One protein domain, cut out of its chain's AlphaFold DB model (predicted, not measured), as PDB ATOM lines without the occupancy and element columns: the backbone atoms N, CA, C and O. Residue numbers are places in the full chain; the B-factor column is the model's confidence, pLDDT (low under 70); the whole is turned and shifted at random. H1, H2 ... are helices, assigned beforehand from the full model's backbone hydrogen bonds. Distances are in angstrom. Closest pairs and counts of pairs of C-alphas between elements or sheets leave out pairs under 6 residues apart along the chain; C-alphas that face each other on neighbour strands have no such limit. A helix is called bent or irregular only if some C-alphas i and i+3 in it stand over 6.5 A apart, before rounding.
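Overview. This is residues 235 to 322 of the 339 residues of the protein "uncharacterized protein LOC115881143" of Sitophilus oryzae (UniProt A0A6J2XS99). The kinked H2 and H3 form a helical hairpin, and H1 crosses one side of it, so three helices pack together; short H4, on the last stretch, is apart from them. After H1, residues 250 to 265 form a long link to H2. The printed part has 88 residues with four named helices in the order H1, H2, H3, H4 and no named strand; the class is all helix. It is compact, with a radius of gyration of the C-alphas of 13.1 A and spans of 39 by 33 by 18 A.

Along the chain. Find C-alpha 266 at (-25.529, 33.141, -9.446); from there H2 runs through residues 266 to 284, 25.9 A long. It is only just irregular, with C-alphas 277 and 280 6.7 A apart, and has a kink of 39 degrees near residue 276. H3 spans residues 290 to 307, 25.8 A. Go back to C-alpha 235 at (-18.238, 20.668, -3.282) for H1, residues 235 to 249, 20.7 A. H4, residues 316 to 320, 6.2 A, ends at C-alpha 320, (0.484, 41.274, -20.363).

Arrangement. H2 and H3 touch, closest at the C-alphas of Leu 271 and Ile 304, 6.1 A apart; they run opposite ways at a tilt of 35.3 degrees, only just steep. H1 touches residues 299 to 307 of H3, closest at the C-alphas of Phe 242 and Ser 303, 5.3 A, opposite ways at a steep tilt of 55 degrees. With residues 235 to 239 alone H1 touches residues 271 to 279 of H2, closest at the C-alphas of Ala 235 and Ile 274, 6.3 A, the same way at a steep tilt of 64 degrees. The helix packing is mostly crossed, with 0 of these 3 pairs at a shallow tilt. H4 is apart from H1, H2 and H3. In H1, H3 and H4 every O i to N i+4 pair is within hydrogen-bond range; in H2, 12 of 15 are.

Size, cuts and confidence. The two C-alphas farthest apart, those of Ser 277 and Lys 322, are 38.9 A apart. The printed part has no cut. The link H1 to H2 is long, H2 to H3 tight, H3 to H4 short. Mean pLDDT of the printed part is 91.1; look for values under 70 at residues 315 to 322.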
ATOM      1  N   ALA A 235     -19.330  20.609  -4.248       94.38
ATOM      2  CA  ALA A 235     -18.238  20.668  -3.282       94.38
ATOM      3  C   ALA A 235     -17.053  19.738  -3.601       94.38
ATOM      4  O   ALA A 235     -15.906  20.150  -3.428       94.38
ATOM      5  N   GLU A 236     -17.287  18.516  -4.083       95.38
ATOM      6  CA  GLU A 236     -16.221  17.567  -4.435       95.38
ATOM      7  C   GLU A 236     -15.444  18.042  -5.664       95.38
ATOM      8  O   GLU A 236     -14.213  18.059  -5.644       95.38
ATOM      9  N   ILE A 237     -16.157  18.528  -6.686       95.38
ATOM     10  CA  ILE A 237     -15.549  19.109  -7.892       95.38
ATOM     11  C   ILE A 237     -14.692  20.321  -7.515       95.38
ATOM     12  O   ILE A 237     -13.541  20.430  -7.937       95.38
ATOM     13  N   LEU A 238     -15.227  21.214  -6.677       97.06
ATOM     14  CA  LEU A 238     -14.501  22.398  -6.227       97.06
ATOM     15  C   LEU A 238     -13.270  22.036  -5.384       97.06
ATOM     16  O   LEU A 238     -12.217  22.654  -5.532       97.06
ATOM     17  N   THR A 239     -13.377  21.015  -4.532       96.94
ATOM     18  CA  THR A 239     -12.257  20.525  -3.717       96.94
ATOM     19  C   THR A 239     -11.164  19.911  -4.589       96.94
ATOM     20  O   THR A 239      -9.980  20.144  -4.344       96.94
ATOM     21  N   HIS A 240     -11.543  19.148  -5.618       97.12
ATOM     22  CA  HIS A 240     -10.608  18.594  -6.592       97.12
ATOM     23  C   HIS A 240      -9.853  19.708  -7.328       97.12
ATOM     24  O   HIS A 240      -8.623  19.731  -7.319       97.12
ATOM     25  N   GLU A 241     -10.577  20.683  -7.880       97.31
ATOM     26  CA  GLU A 241      -9.978  21.826  -8.583       97.31
ATOM     27  C   GLU A 241      -9.112  22.702  -7.676       97.31
ATOM     28  O   GLU A 241      -8.121  23.283  -8.120       97.31
ATOM     29  N   PHE A 242      -9.449  22.811  -6.392       97.94
ATOM     30  CA  PHE A 242      -8.610  23.501  -5.416       97.94
ATOM     31  C   PHE A 242      -7.285  22.776  -5.177       97.94
ATOM     32  O   PHE A 242      -6.227  23.407  -5.178       97.94
ATOM     33  N   LYS A 243      -7.319  21.448  -5.020       97.62
ATOM     34  CA  LYS A 243      -6.105  20.634  -4.863       97.62
ATOM     35  C   LYS A 243      -5.221  20.702  -6.105       97.62
ATOM     36  O   LYS A 243      -4.018  20.899  -5.970       97.62
ATOM     37  N   GLU A 244      -5.807  20.605  -7.297       97.12
ATOM     38  CA  GLU A 244      -5.058  20.722  -8.551       97.12
ATOM     39  C   GLU A 244      -4.416  22.109  -8.695       97.12
ATOM     40  O   GLU A 244      -3.227  22.219  -9.000       97.12
ATOM     41  N   ALA A 245      -5.174  23.179  -8.422       96.50
ATOM     42  CA  ALA A 245      -4.647  24.539  -8.439       96.50
ATOM     43  C   ALA A 245      -3.500  24.713  -7.437       96.50
ATOM     44  O   ALA A 245      -2.486  25.316  -7.785       96.50
ATOM     45  N   LYS A 246      -3.630  24.161  -6.224       97.25
ATOM     46  CA  LYS A 246      -2.579  24.205  -5.203       97.25
ATOM     47  C   LYS A 246      -1.292  23.566  -5.721       97.25
ATOM     48  O   LYS A 246      -0.291  24.262  -5.785       97.25
ATOM     49  N   THR A 247      -1.339  22.327  -6.209       97.00
ATOM     50  CA  THR A 247      -0.160  21.634  -6.762       97.00
ATOM     51  C   THR A 247       0.490  22.401  -7.916       97.00
ATOM     52  O   THR A 247       1.709  22.416  -8.051       97.00
ATOM     53  N   ARG A 248      -0.316  23.039  -8.769       95.38
ATOM     54  CA  ARG A 248       0.174  23.733  -9.968       95.38
ATOM     55  C   ARG A 248       0.850  25.071  -9.668       95.38
ATOM     56  O   ARG A 248       1.744  25.472 -10.405       95.38
ATOM     57  N   TRP A 249       0.384  25.777  -8.640       94.62
ATOM     58  CA  TRP A 249       0.787  27.157  -8.343       94.62
ATOM     59  C   TRP A 249       1.569  27.307  -7.035       94.62
ATOM     60  O   TRP A 249       1.983  28.417  -6.689       94.62
ATOM     61  N   GLU A 250       1.786  26.215  -6.308       93.44
ATOM     62  CA  GLU A 250       2.651  26.175  -5.133       93.44
ATOM     63  C   GLU A 250       4.088  26.570  -5.509       93.44
ATOM     64  O   GLU A 250       4.636  26.141  -6.522       93.44
ATOM     65  N   GLY A 251       4.680  27.470  -4.720       91.75
ATOM     66  CA  GLY A 251       6.020  28.014  -4.968       91.75
ATOM     67  C   GLY A 251       6.116  29.085  -6.064       91.75
ATOM     68  O   GLY A 251       7.172  29.697  -6.204       91.75
ATOM     69  N   ILE A 252       5.044  29.370  -6.813       93.62
ATOM     70  CA  ILE A 252       5.036  30.459  -7.802       93.62
ATOM     71  C   ILE A 252       4.642  31.777  -7.107       93.62
ATOM     72  O   ILE A 252       3.539  31.835  -6.551       93.62
ATOM     73  N   PRO A 253       5.466  32.844  -7.164       91.31
ATOM     74  CA  PRO A 253       5.124  34.158  -6.604       91.31
ATOM     75  C   PRO A 253       3.838  34.740  -7.204       91.31
ATOM     76  O   PRO A 253       3.559  34.525  -8.387       91.31
ATOM     77  N   LEU A 254       3.056  35.478  -6.406       89.44
ATOM     78  CA  LEU A 254       1.742  36.016  -6.797       89.44
ATOM     79  C   LEU A 254       1.804  36.918  -8.040       89.44
ATOM     80  O   LEU A 254       0.875  36.911  -8.846       89.44
ATOM     81  N   GLU A 255       2.906  37.642  -8.234       87.56
ATOM     82  CA  GLU A 255       3.130  38.569  -9.351       87.56
ATOM     83  C   GLU A 255       3.214  37.854 -10.704       87.56
ATOM     84  O   GLU A 255       2.925  38.442 -11.746       87.56
ATOM     85  N   ASN A 256       3.597  36.577 -10.686       88.56
ATOM     86  CA  ASN A 256       3.773  35.756 -11.880       88.56
ATOM     87  C   ASN A 256       2.548  34.887 -12.187       88.56
ATOM     88  O   ASN A 256       2.568  34.108 -13.141       88.56
ATOM     89  N   ARG A 257       1.484  34.988 -11.382       90.62
ATOM     90  CA  ARG A 257       0.275  34.184 -11.570       90.62
ATOM     91  C   ARG A 257      -0.704  34.835 -12.541       90.62
ATOM     92  O   ARG A 257      -0.658  36.031 -12.820       90.62
ATOM     93  N   ILE A 258      -1.624  34.027 -13.066       92.00
ATOM     94  CA  ILE A 258      -2.630  34.488 -14.031       92.00
ATOM     95  C   ILE A 258      -3.621  35.433 -13.345       92.00
ATOM     96  O   ILE A 258      -4.086  35.172 -12.234       92.00
ATOM     97  N   GLY A 259      -4.001  36.507 -14.035       90.62
ATOM     98  CA  GLY A 259      -5.080  37.386 -13.593       90.62
ATOM     99  C   GLY A 259      -6.439  36.679 -13.617       90.62
ATOM    100  O   GLY A 259      -6.821  36.068 -14.614       90.62
ATOM    101  N   ILE A 260      -7.194  36.794 -12.526       93.00
ATOM    102  CA  ILE A 260      -8.530  36.202 -12.418       93.00
ATOM    103  C   ILE A 260      -9.540  37.098 -13.162       93.00
ATOM    104  O   ILE A 260      -9.625  38.295 -12.864       93.00
ATOM    105  N   PRO A 261     -10.307  36.571 -14.137       91.12
ATOM    106  CA  PRO A 261     -11.273  37.372 -14.879       91.12
ATOM    107  C   PRO A 261     -12.426  37.828 -13.979       91.12
ATOM    108  O   PRO A 261     -12.856  37.118 -13.072       91.12
ATOM    109  N   LYS A 262     -12.987  39.008 -14.266       92.31
ATOM    110  CA  LYS A 262     -14.200  39.476 -13.584       92.31
ATOM    111  C   LYS A 262     -15.379  38.588 -13.969       92.31
ATOM    112  O   LYS A 262     -15.647  38.395 -15.153       92.31
ATOM    113  N   GLN A 263     -16.106  38.097 -12.972       92.00
ATOM    114  CA  GLN A 263     -17.278  37.253 -13.165       92.00
ATOM    115  C   GLN A 263     -18.469  37.782 -12.370       92.00
ATOM    116  O   GLN A 263     -18.307  38.362 -11.299       92.00
ATOM    117  N   ASN A 264     -19.672  37.564 -12.897       92.62
ATOM    118  CA  ASN A 264     -20.917  37.839 -12.194       92.62
ATOM    119  C   ASN A 264     -21.956  36.791 -12.611       92.62
ATOM    120  O   ASN A 264     -22.544  36.882 -13.688       92.62
ATOM    121  N   SER A 265     -22.125  35.752 -11.798       95.62
ATOM    122  CA  SER A 265     -23.127  34.705 -12.010       95.62
ATOM    123  C   SER A 265     -23.715  34.267 -10.667       95.62
ATOM    124  O   SER A 265     -23.084  34.407  -9.624       95.62
ATOM    125  N   LYS A 266     -24.931  33.708 -10.671       93.81
ATOM    126  CA  LYS A 266     -25.529  33.141  -9.446       93.81
ATOM    127  C   LYS A 266     -24.750  31.915  -8.953       93.81
ATOM    128  O   LYS A 266     -24.500  31.795  -7.761       93.81
ATOM    129  N   LYS A 267     -24.291  31.072  -9.887       95.19
ATOM    130  CA  LYS A 267     -23.440  29.902  -9.613       95.19
ATOM    131  C   LYS A 267     -22.138  30.286  -8.898       95.19
ATOM    132  O   LYS A 267     -21.686  29.566  -8.019       95.19
ATOM    133  N   LEU A 268     -21.560  31.445  -9.229       96.38
ATOM    134  CA  LEU A 268     -20.381  31.972  -8.541       96.38
ATOM    135  C   LEU A 268     -20.644  32.180  -7.046       96.38
ATOM    136  O   LEU A 268     -19.817  31.793  -6.228       96.38
ATOM    137  N   ALA A 269     -21.792  32.763  -6.685       96.12
ATOM    138  CA  ALA A 269     -22.144  32.992  -5.286       96.12
ATOM    139  C   ALA A 269     -22.284  31.673  -4.511       96.12
ATOM    140  O   ALA A 269     -21.779  31.561  -3.399       96.12
ATOM    141  N   GLU A 270     -22.902  30.659  -5.120       96.06
ATOM    142  CA  GLU A 270     -23.016  29.317  -4.541       96.06
ATOM    143  C   GLU A 270     -21.639  28.674  -4.309       96.06
ATOM    144  O   GLU A 270     -21.344  28.216  -3.206       96.06
ATOM    145  N   LEU A 271     -20.750  28.727  -5.307       97.50
ATOM    146  CA  LEU A 271     -19.376  28.227  -5.191       97.50
ATOM    147  C   LEU A 271     -18.578  28.953  -4.096       97.50
ATOM    148  O   LEU A 271     -17.823  28.311  -3.370       97.50
ATOM    149  N   ILE A 272     -18.762  30.269  -3.944       97.62
ATOM    150  CA  ILE A 272     -18.136  31.054  -2.867       97.62
ATOM    151  C   ILE A 272     -18.633  30.588  -1.493       97.62
ATOM    152  O   ILE A 272     -17.829  30.434  -0.575       97.62
ATOM    153  N   VAL A 273     -19.939  30.341  -1.341       97.38
ATOM    154  CA  VAL A 273     -20.509  29.835  -0.081       97.38
ATOM    155  C   VAL A 273     -19.927  28.464   0.265       97.38
ATOM    156  O   VAL A 273     -19.515  28.249   1.407       97.38
ATOM    157  N   ILE A 274     -19.827  27.560  -0.713       96.88
ATOM    158  CA  ILE A 274     -19.212  26.235  -0.534       96.88
ATOM    159  C   ILE A 274     -17.738  26.369  -0.136       96.88
ATOM    160  O   ILE A 274     -17.298  25.758   0.838       96.88
ATOM    161  N   PHE A 275     -16.973  27.203  -0.844       97.69
ATOM    162  CA  PHE A 275     -15.558  27.420  -0.547       97.69
ATOM    163  C   PHE A 275     -15.341  27.955   0.875       97.69
ATOM    164  O   PHE A 275     -14.532  27.405   1.621       97.69
ATOM    165  N   ASN A 276     -16.095  28.985   1.271       97.50
ATOM    166  CA  ASN A 276     -15.959  29.639   2.574       97.50
ATOM    167  C   ASN A 276     -16.390  28.748   3.747       97.50
ATOM    168  O   ASN A 276     -15.878  28.918   4.850       97.50
ATOM    169  N   SER A 277     -17.337  27.831   3.530       97.00
ATOM    170  CA  SER A 277     -17.857  26.951   4.585       97.00
ATOM    171  C   SER A 277     -17.062  25.656   4.749       97.00
ATOM    172  O   SER A 277     -16.928  25.179   5.874       97.00
ATOM    173  N   ILE A 278     -16.521  25.101   3.660       96.12
ATOM    174  CA  ILE A 278     -15.886  23.775   3.668       96.12
ATOM    175  C   ILE A 278     -14.365  23.886   3.552       96.12
ATOM    176  O   ILE A 278     -13.639  23.441   4.436       96.12
ATOM    177  N   ILE A 279     -13.872  24.496   2.473       96.56
ATOM    178  CA  ILE A 279     -12.454  24.414   2.091       96.56
ATOM    179  C   ILE A 279     -11.616  25.424   2.880       96.56
ATOM    180  O   ILE A 279     -10.569  25.080   3.430       96.56
ATOM    181  N   LEU A 280     -12.073  26.676   2.964       97.12
ATOM    182  CA  LEU A 280     -11.310  27.763   3.573       97.12
ATOM    183  C   LEU A 280     -10.980  27.510   5.060       97.12
ATOM    184  O   LEU A 280      -9.807  27.643   5.416       97.12
ATOM    185  N   PRO A 281     -11.923  27.090   5.931       97.56
ATOM    186  CA  PRO A 281     -11.621  26.861   7.345       97.56
ATOM    187  C   PRO A 281     -10.608  25.738   7.572       97.56
ATOM    188  O   PRO A 281      -9.847  25.789   8.532       97.56
ATOM    189  N   GLU A 282     -10.579  24.723   6.703       96.81
ATOM    190  CA  GLU A 282      -9.602  23.638   6.783       96.81
ATOM    191  C   GLU A 282      -8.194  24.134   6.442       96.81
ATOM    192  O   GLU A 282      -7.243  23.831   7.162       96.81
ATOM    193  N   GLN A 283      -8.065  24.944   5.386       96.81
ATOM    194  CA  GLN A 283      -6.767  25.466   4.955       96.81
ATOM    195  C   GLN A 283      -6.199  26.513   5.920       96.81
ATOM    196  O   GLN A 283      -4.983  26.588   6.060       96.81
ATOM    197  N   LEU A 284      -7.042  27.291   6.610       96.19
ATOM    198  CA  LEU A 284      -6.598  28.357   7.518       96.19
ATOM    199  C   LEU A 284      -5.979  27.861   8.836       96.19
ATOM    200  O   LEU A 284      -5.277  28.628   9.486       96.19
ATOM    201  N   LYS A 285      -6.200  26.601   9.241       96.38
ATOM    202  CA  LYS A 285      -5.734  26.081  10.546       96.38
ATOM    203  C   LYS A 285      -4.216  26.127  10.733       96.38
ATOM    204  O   LYS A 285      -3.757  26.220  11.864       96.38
ATOM    205  N   ASN A 286      -3.466  26.050   9.638       91.25
ATOM    206  CA  ASN A 286      -2.014  25.870   9.663       91.25
ATOM    207  C   ASN A 286      -1.245  27.071   9.097       91.25
ATOM    208  O   ASN A 286      -0.032  26.980   8.941       91.25
ATOM    209  N   LEU A 287      -1.927  28.167   8.747       95.38
ATOM    210  CA  LEU A 287      -1.274  29.319   8.124       95.38
ATOM    211  C   LEU A 287      -0.808  30.295   9.197       95.38
ATOM    212  O   LEU A 287      -1.568  30.658  10.097       95.38
ATOM    213  N   THR A 288       0.437  30.737   9.078       95.44
ATOM    214  CA  THR A 288       1.061  31.668  10.028       95.44
ATOM    215  C   THR A 288       1.397  33.005   9.384       95.44
ATOM    216  O   THR A 288       1.529  34.008  10.086       95.44
ATOM    217  N   THR A 289       1.489  33.049   8.053       97.19
ATOM    218  CA  THR A 289       1.895  34.248   7.320       97.19
ATOM    219  C   THR A 289       0.761  34.825   6.475       97.19
ATOM    220  O   THR A 289      -0.135  34.129   5.997       97.19
ATOM    221  N   LEU A 290       0.808  36.142   6.261       95.56
ATOM    222  CA  LEU A 290      -0.139  36.829   5.381       95.56
ATOM    223  C   LEU A 290      -0.023  36.342   3.928       95.56
ATOM    224  O   LEU A 290      -1.031  36.241   3.232       95.56
ATOM    225  N   GLU A 291       1.193  36.025   3.488       94.81
ATOM    226  CA  GLU A 291       1.468  35.529   2.140       94.81
ATOM    227  C   GLU A 291       0.796  34.172   1.894       94.81
ATOM    228  O   GLU A 291       0.145  33.974   0.869       94.81
ATOM    229  N   GLU A 292       0.858  33.259   2.866       95.81
ATOM    230  CA  GLU A 292       0.134  31.987   2.822       95.81
ATOM    231  C   GLU A 292      -1.382  32.192   2.698       95.81
ATOM    232  O   GLU A 292      -2.030  31.547   1.873       95.81
ATOM    233  N   ILE A 293      -1.954  33.126   3.466       96.75
ATOM    234  CA  ILE A 293      -3.388  33.444   3.397       96.75
ATOM    235  C   ILE A 293      -3.748  33.988   2.009       96.75
ATOM    236  O   ILE A 293      -4.714  33.527   1.396       96.75
ATOM    237  N   GLN A 294      -2.969  34.937   1.485       96.06
ATOM    238  CA  GLN A 294      -3.174  35.487   0.141       96.06
ATOM    239  C   GLN A 294      -3.068  34.402  -0.935       96.06
ATOM    240  O   GLN A 294      -3.881  34.373  -1.862       96.06
ATOM    241  N   ASN A 295      -2.124  33.471  -0.782       96.44
ATOM    242  CA  ASN A 295      -1.969  32.327  -1.669       96.44
ATOM    243  C   ASN A 295      -3.214  31.440  -1.669       96.44
ATOM    244  O   ASN A 295      -3.748  31.163  -2.741       96.44
ATOM    245  N   ILE A 296      -3.728  31.051  -0.502       97.31
ATOM    246  CA  ILE A 296      -4.946  30.235  -0.407       97.31
ATOM    247  C   ILE A 296      -6.161  30.958  -1.000       97.31
ATOM    248  O   ILE A 296      -6.934  30.338  -1.732       97.31
ATOM    249  N   LEU A 297      -6.316  32.263  -0.753       97.50
ATOM    250  CA  LEU A 297      -7.411  33.054  -1.328       97.50
ATOM    251  C   LEU A 297      -7.327  33.128  -2.855       97.50
ATOM    252  O   LEU A 297      -8.341  32.956  -3.532       97.50
ATOM    253  N   TYR A 298      -6.127  33.340  -3.401       97.31
ATOM    254  CA  TYR A 298      -5.902  33.331  -4.844       97.31
ATOM    255  C   TYR A 298      -6.269  31.974  -5.458       97.31
ATOM    256  O   TYR A 298      -7.022  31.923  -6.432       97.31
ATOM    257  N   LEU A 299      -5.779  30.876  -4.872       97.56
ATOM    258  CA  LEU A 299      -6.065  29.518  -5.341       97.56
ATOM    259  C   LEU A 299      -7.563  29.212  -5.284       97.56
ATOM    260  O   LEU A 299      -8.123  28.699  -6.248       97.56
ATOM    261  N   GLY A 300      -8.231  29.605  -4.197       97.75
ATOM    262  CA  GLY A 300      -9.676  29.473  -4.045       97.75
ATOM    263  C   GLY A 300     -10.444  30.205  -5.138       97.75
ATOM    264  O   GLY A 300     -11.285  29.615  -5.815       97.75
ATOM    265  N   ALA A 301     -10.115  31.476  -5.365       97.50
ATOM    266  CA  ALA A 301     -10.743  32.279  -6.407       97.50
ATOM    267  C   ALA A 301     -10.505  31.697  -7.813       97.50
ATOM    268  O   ALA A 301     -11.426  31.686  -8.634       97.50
ATOM    269  N   LEU A 302      -9.307  31.169  -8.083       97.12
ATOM    270  CA  LEU A 302      -8.970  30.525  -9.351       97.12
ATOM    271  C   LEU A 302      -9.818  29.266  -9.590       97.12
ATOM    272  O   LEU A 302     -10.420  29.125 -10.656       97.12
ATOM    273  N   SER A 303      -9.912  28.382  -8.595       97.88
ATOM    274  CA  SER A 303     -10.706  27.149  -8.678       97.88
ATOM    275  C   SER A 303     -12.199  27.440  -8.807       97.88
ATOM    276  O   SER A 303     -12.867  26.851  -9.654       97.88
ATOM    277  N   ILE A 304     -12.719  28.421  -8.061       98.06
ATOM    278  CA  ILE A 304     -14.103  28.895  -8.207       98.06
ATOM    279  C   ILE A 304     -14.360  29.368  -9.644       98.06
ATOM    280  O   ILE A 304     -15.369  28.993 -10.245       98.06
ATOM    281  N   CYS A 305     -13.449  30.157 -10.222       97.00
ATOM    282  CA  CYS A 305     -13.588  30.636 -11.594       97.00
ATOM    283  C   CYS A 305     -13.616  29.479 -12.600       97.00
ATOM    284  O   CYS A 305     -14.488  29.457 -13.472       97.00
ATOM    285  N   LYS A 306     -12.728  28.487 -12.452       95.62
ATOM    286  CA  LYS A 306     -12.740  27.272 -13.282       95.62
ATOM    287  C   LYS A 306     -14.070  26.520 -13.178       95.62
ATOM    288  O   LYS A 306     -14.708  26.284 -14.201       95.62
ATOM    289  N   CYS A 307     -14.547  26.223 -11.966       96.56
ATOM    290  CA  CYS A 307     -15.820  25.516 -11.751       96.56
ATOM    291  C   CYS A 307     -17.043  26.303 -12.261       96.56
ATOM    292  O   CYS A 307     -18.067  25.726 -12.651       96.56
ATOM    293  N   ASN A 308     -16.953  27.633 -12.280       96.88
ATOM    294  CA  ASN A 308     -17.966  28.512 -12.859       96.88
ATOM    295  C   ASN A 308     -17.916  28.556 -14.403       96.88
ATOM    296  O   ASN A 308     -18.774  29.182 -15.020       96.88
ATOM    297  N   GLY A 309     -16.936  27.905 -15.038       95.00
ATOM    298  CA  GLY A 309     -16.758  27.886 -16.492       95.00
ATOM    299  C   GLY A 309     -16.050  29.125 -17.045       95.00
ATOM    300  O   GLY A 309     -16.207  29.453 -18.223       95.00
ATOM    301  N   ALA A 310     -15.291  29.852 -16.215       93.06
ATOM    302  CA  ALA A 310     -14.453  30.947 -16.691       93.06
ATOM    303  C   ALA A 310     -13.382  30.414 -17.647       93.06
ATOM    304  O   ALA A 310     -12.645  29.487 -17.314       93.06
ATOM    305  N   LYS A 311     -13.215  31.066 -18.798       89.75
ATOM    306  CA  LYS A 311     -12.046  30.840 -19.651       89.75
ATOM    307  C   LYS A 311     -10.852  31.580 -19.048       89.75
ATOM    308  O   LYS A 311     -10.666  32.768 -19.302       89.75
ATOM    309  N   ILE A 312     -10.076  30.889 -18.217       87.62
ATOM    310  CA  ILE A 312      -8.788  31.388 -17.723       87.62
ATOM    311  C   ILE A 312      -7.769  31.122 -18.828       87.62
ATOM    312  O   ILE A 312      -7.333  29.993 -19.031       87.62
ATOM    313  N   LEU A 313      -7.459  32.155 -19.607       79.25
ATOM    314  CA  LEU A 313      -6.466  32.070 -20.673       79.25
ATOM    315  C   LEU A 313      -5.068  31.980 -20.043       79.25
ATOM    316  O   LEU A 313      -4.514  32.996 -19.627       79.25
ATOM    317  N   GLU A 314      -4.491  30.776 -19.990       70.06
ATOM    318  CA  GLU A 314      -3.090  30.557 -19.578       70.06
ATOM    319  C   GLU A 314      -2.109  31.359 -20.456       70.06
ATOM    320  O   GLU A 314      -1.108  31.876 -19.965       70.06
ATOM    321  N   GLU A 315      -2.448  31.582 -21.731       61.06
ATOM    322  CA  GLU A 315      -1.631  32.354 -22.678       61.06
ATOM    323  C   GLU A 315      -1.497  33.846 -22.323       61.06
ATOM    324  O   GLU A 315      -0.602  34.535 -22.827       61.06
ATOM    325  N   TYR A 316      -2.349  34.366 -21.433       54.72
ATOM    326  CA  TYR A 316      -2.410  35.795 -21.129       54.72
ATOM    327  C   TYR A 316      -1.184  36.306 -20.351       54.72
ATOM    328  O   TYR A 316      -0.861  37.493 -20.446       54.72
ATOM    329  N   ILE A 317      -0.451  35.423 -19.655       54.97
ATOM    330  CA  ILE A 317       0.781  35.787 -18.928       54.97
ATOM    331  C   ILE A 317       1.868  36.279 -19.900       54.97
ATOM    332  O   ILE A 317       2.590  37.227 -19.595       54.97
ATOM    333  N   SER A 318       1.946  35.711 -21.109       55.34
ATOM    334  CA  SER A 318       3.008  36.045 -22.073       55.34
ATOM    335  C   SER A 318       2.862  37.440 -22.700       55.34
ATOM    336  O   SER A 318       3.858  38.077 -23.048       55.34
ATOM    337  N   ASN A 319       1.628  37.949 -22.807       52.25
ATOM    338  CA  ASN A 319       1.336  39.200 -23.511       52.25
ATOM    339  C   ASN A 319       1.096  40.396 -22.576       52.25
ATOM    340  O   ASN A 319       1.312  41.536 -22.989       52.25
ATOM    341  N   HIS A 320       0.689  40.177 -21.321       50.53
ATOM    342  CA  HIS A 320       0.484  41.274 -20.363       50.53
ATOM    343  C   HIS A 320       1.753  41.751 -19.652       50.53
ATOM    344  O   HIS A 320       1.774  42.886 -19.184       50.53
ATOM    345  N   GLN A 321       2.849  40.986 -19.685       53.75
ATOM    346  CA  GLN A 321       4.153  41.471 -19.213       53.75
ATOM    347  C   GLN A 321       4.786  42.552 -20.115       53.75
ATOM    348  O   GLN A 321       5.864  43.053 -19.806       53.75
ATOM    349  N   LYS A 322       4.139  42.955 -21.220       54.81
ATOM    350  CA  LYS A 322       4.676  43.970 -22.147       54.81
ATOM    351  C   LYS A 322       3.825  45.227 -22.297       54.81
ATOM    352  O   LYS A 322       4.255  46.166 -22.964       54.81
TER     353      LYS A 322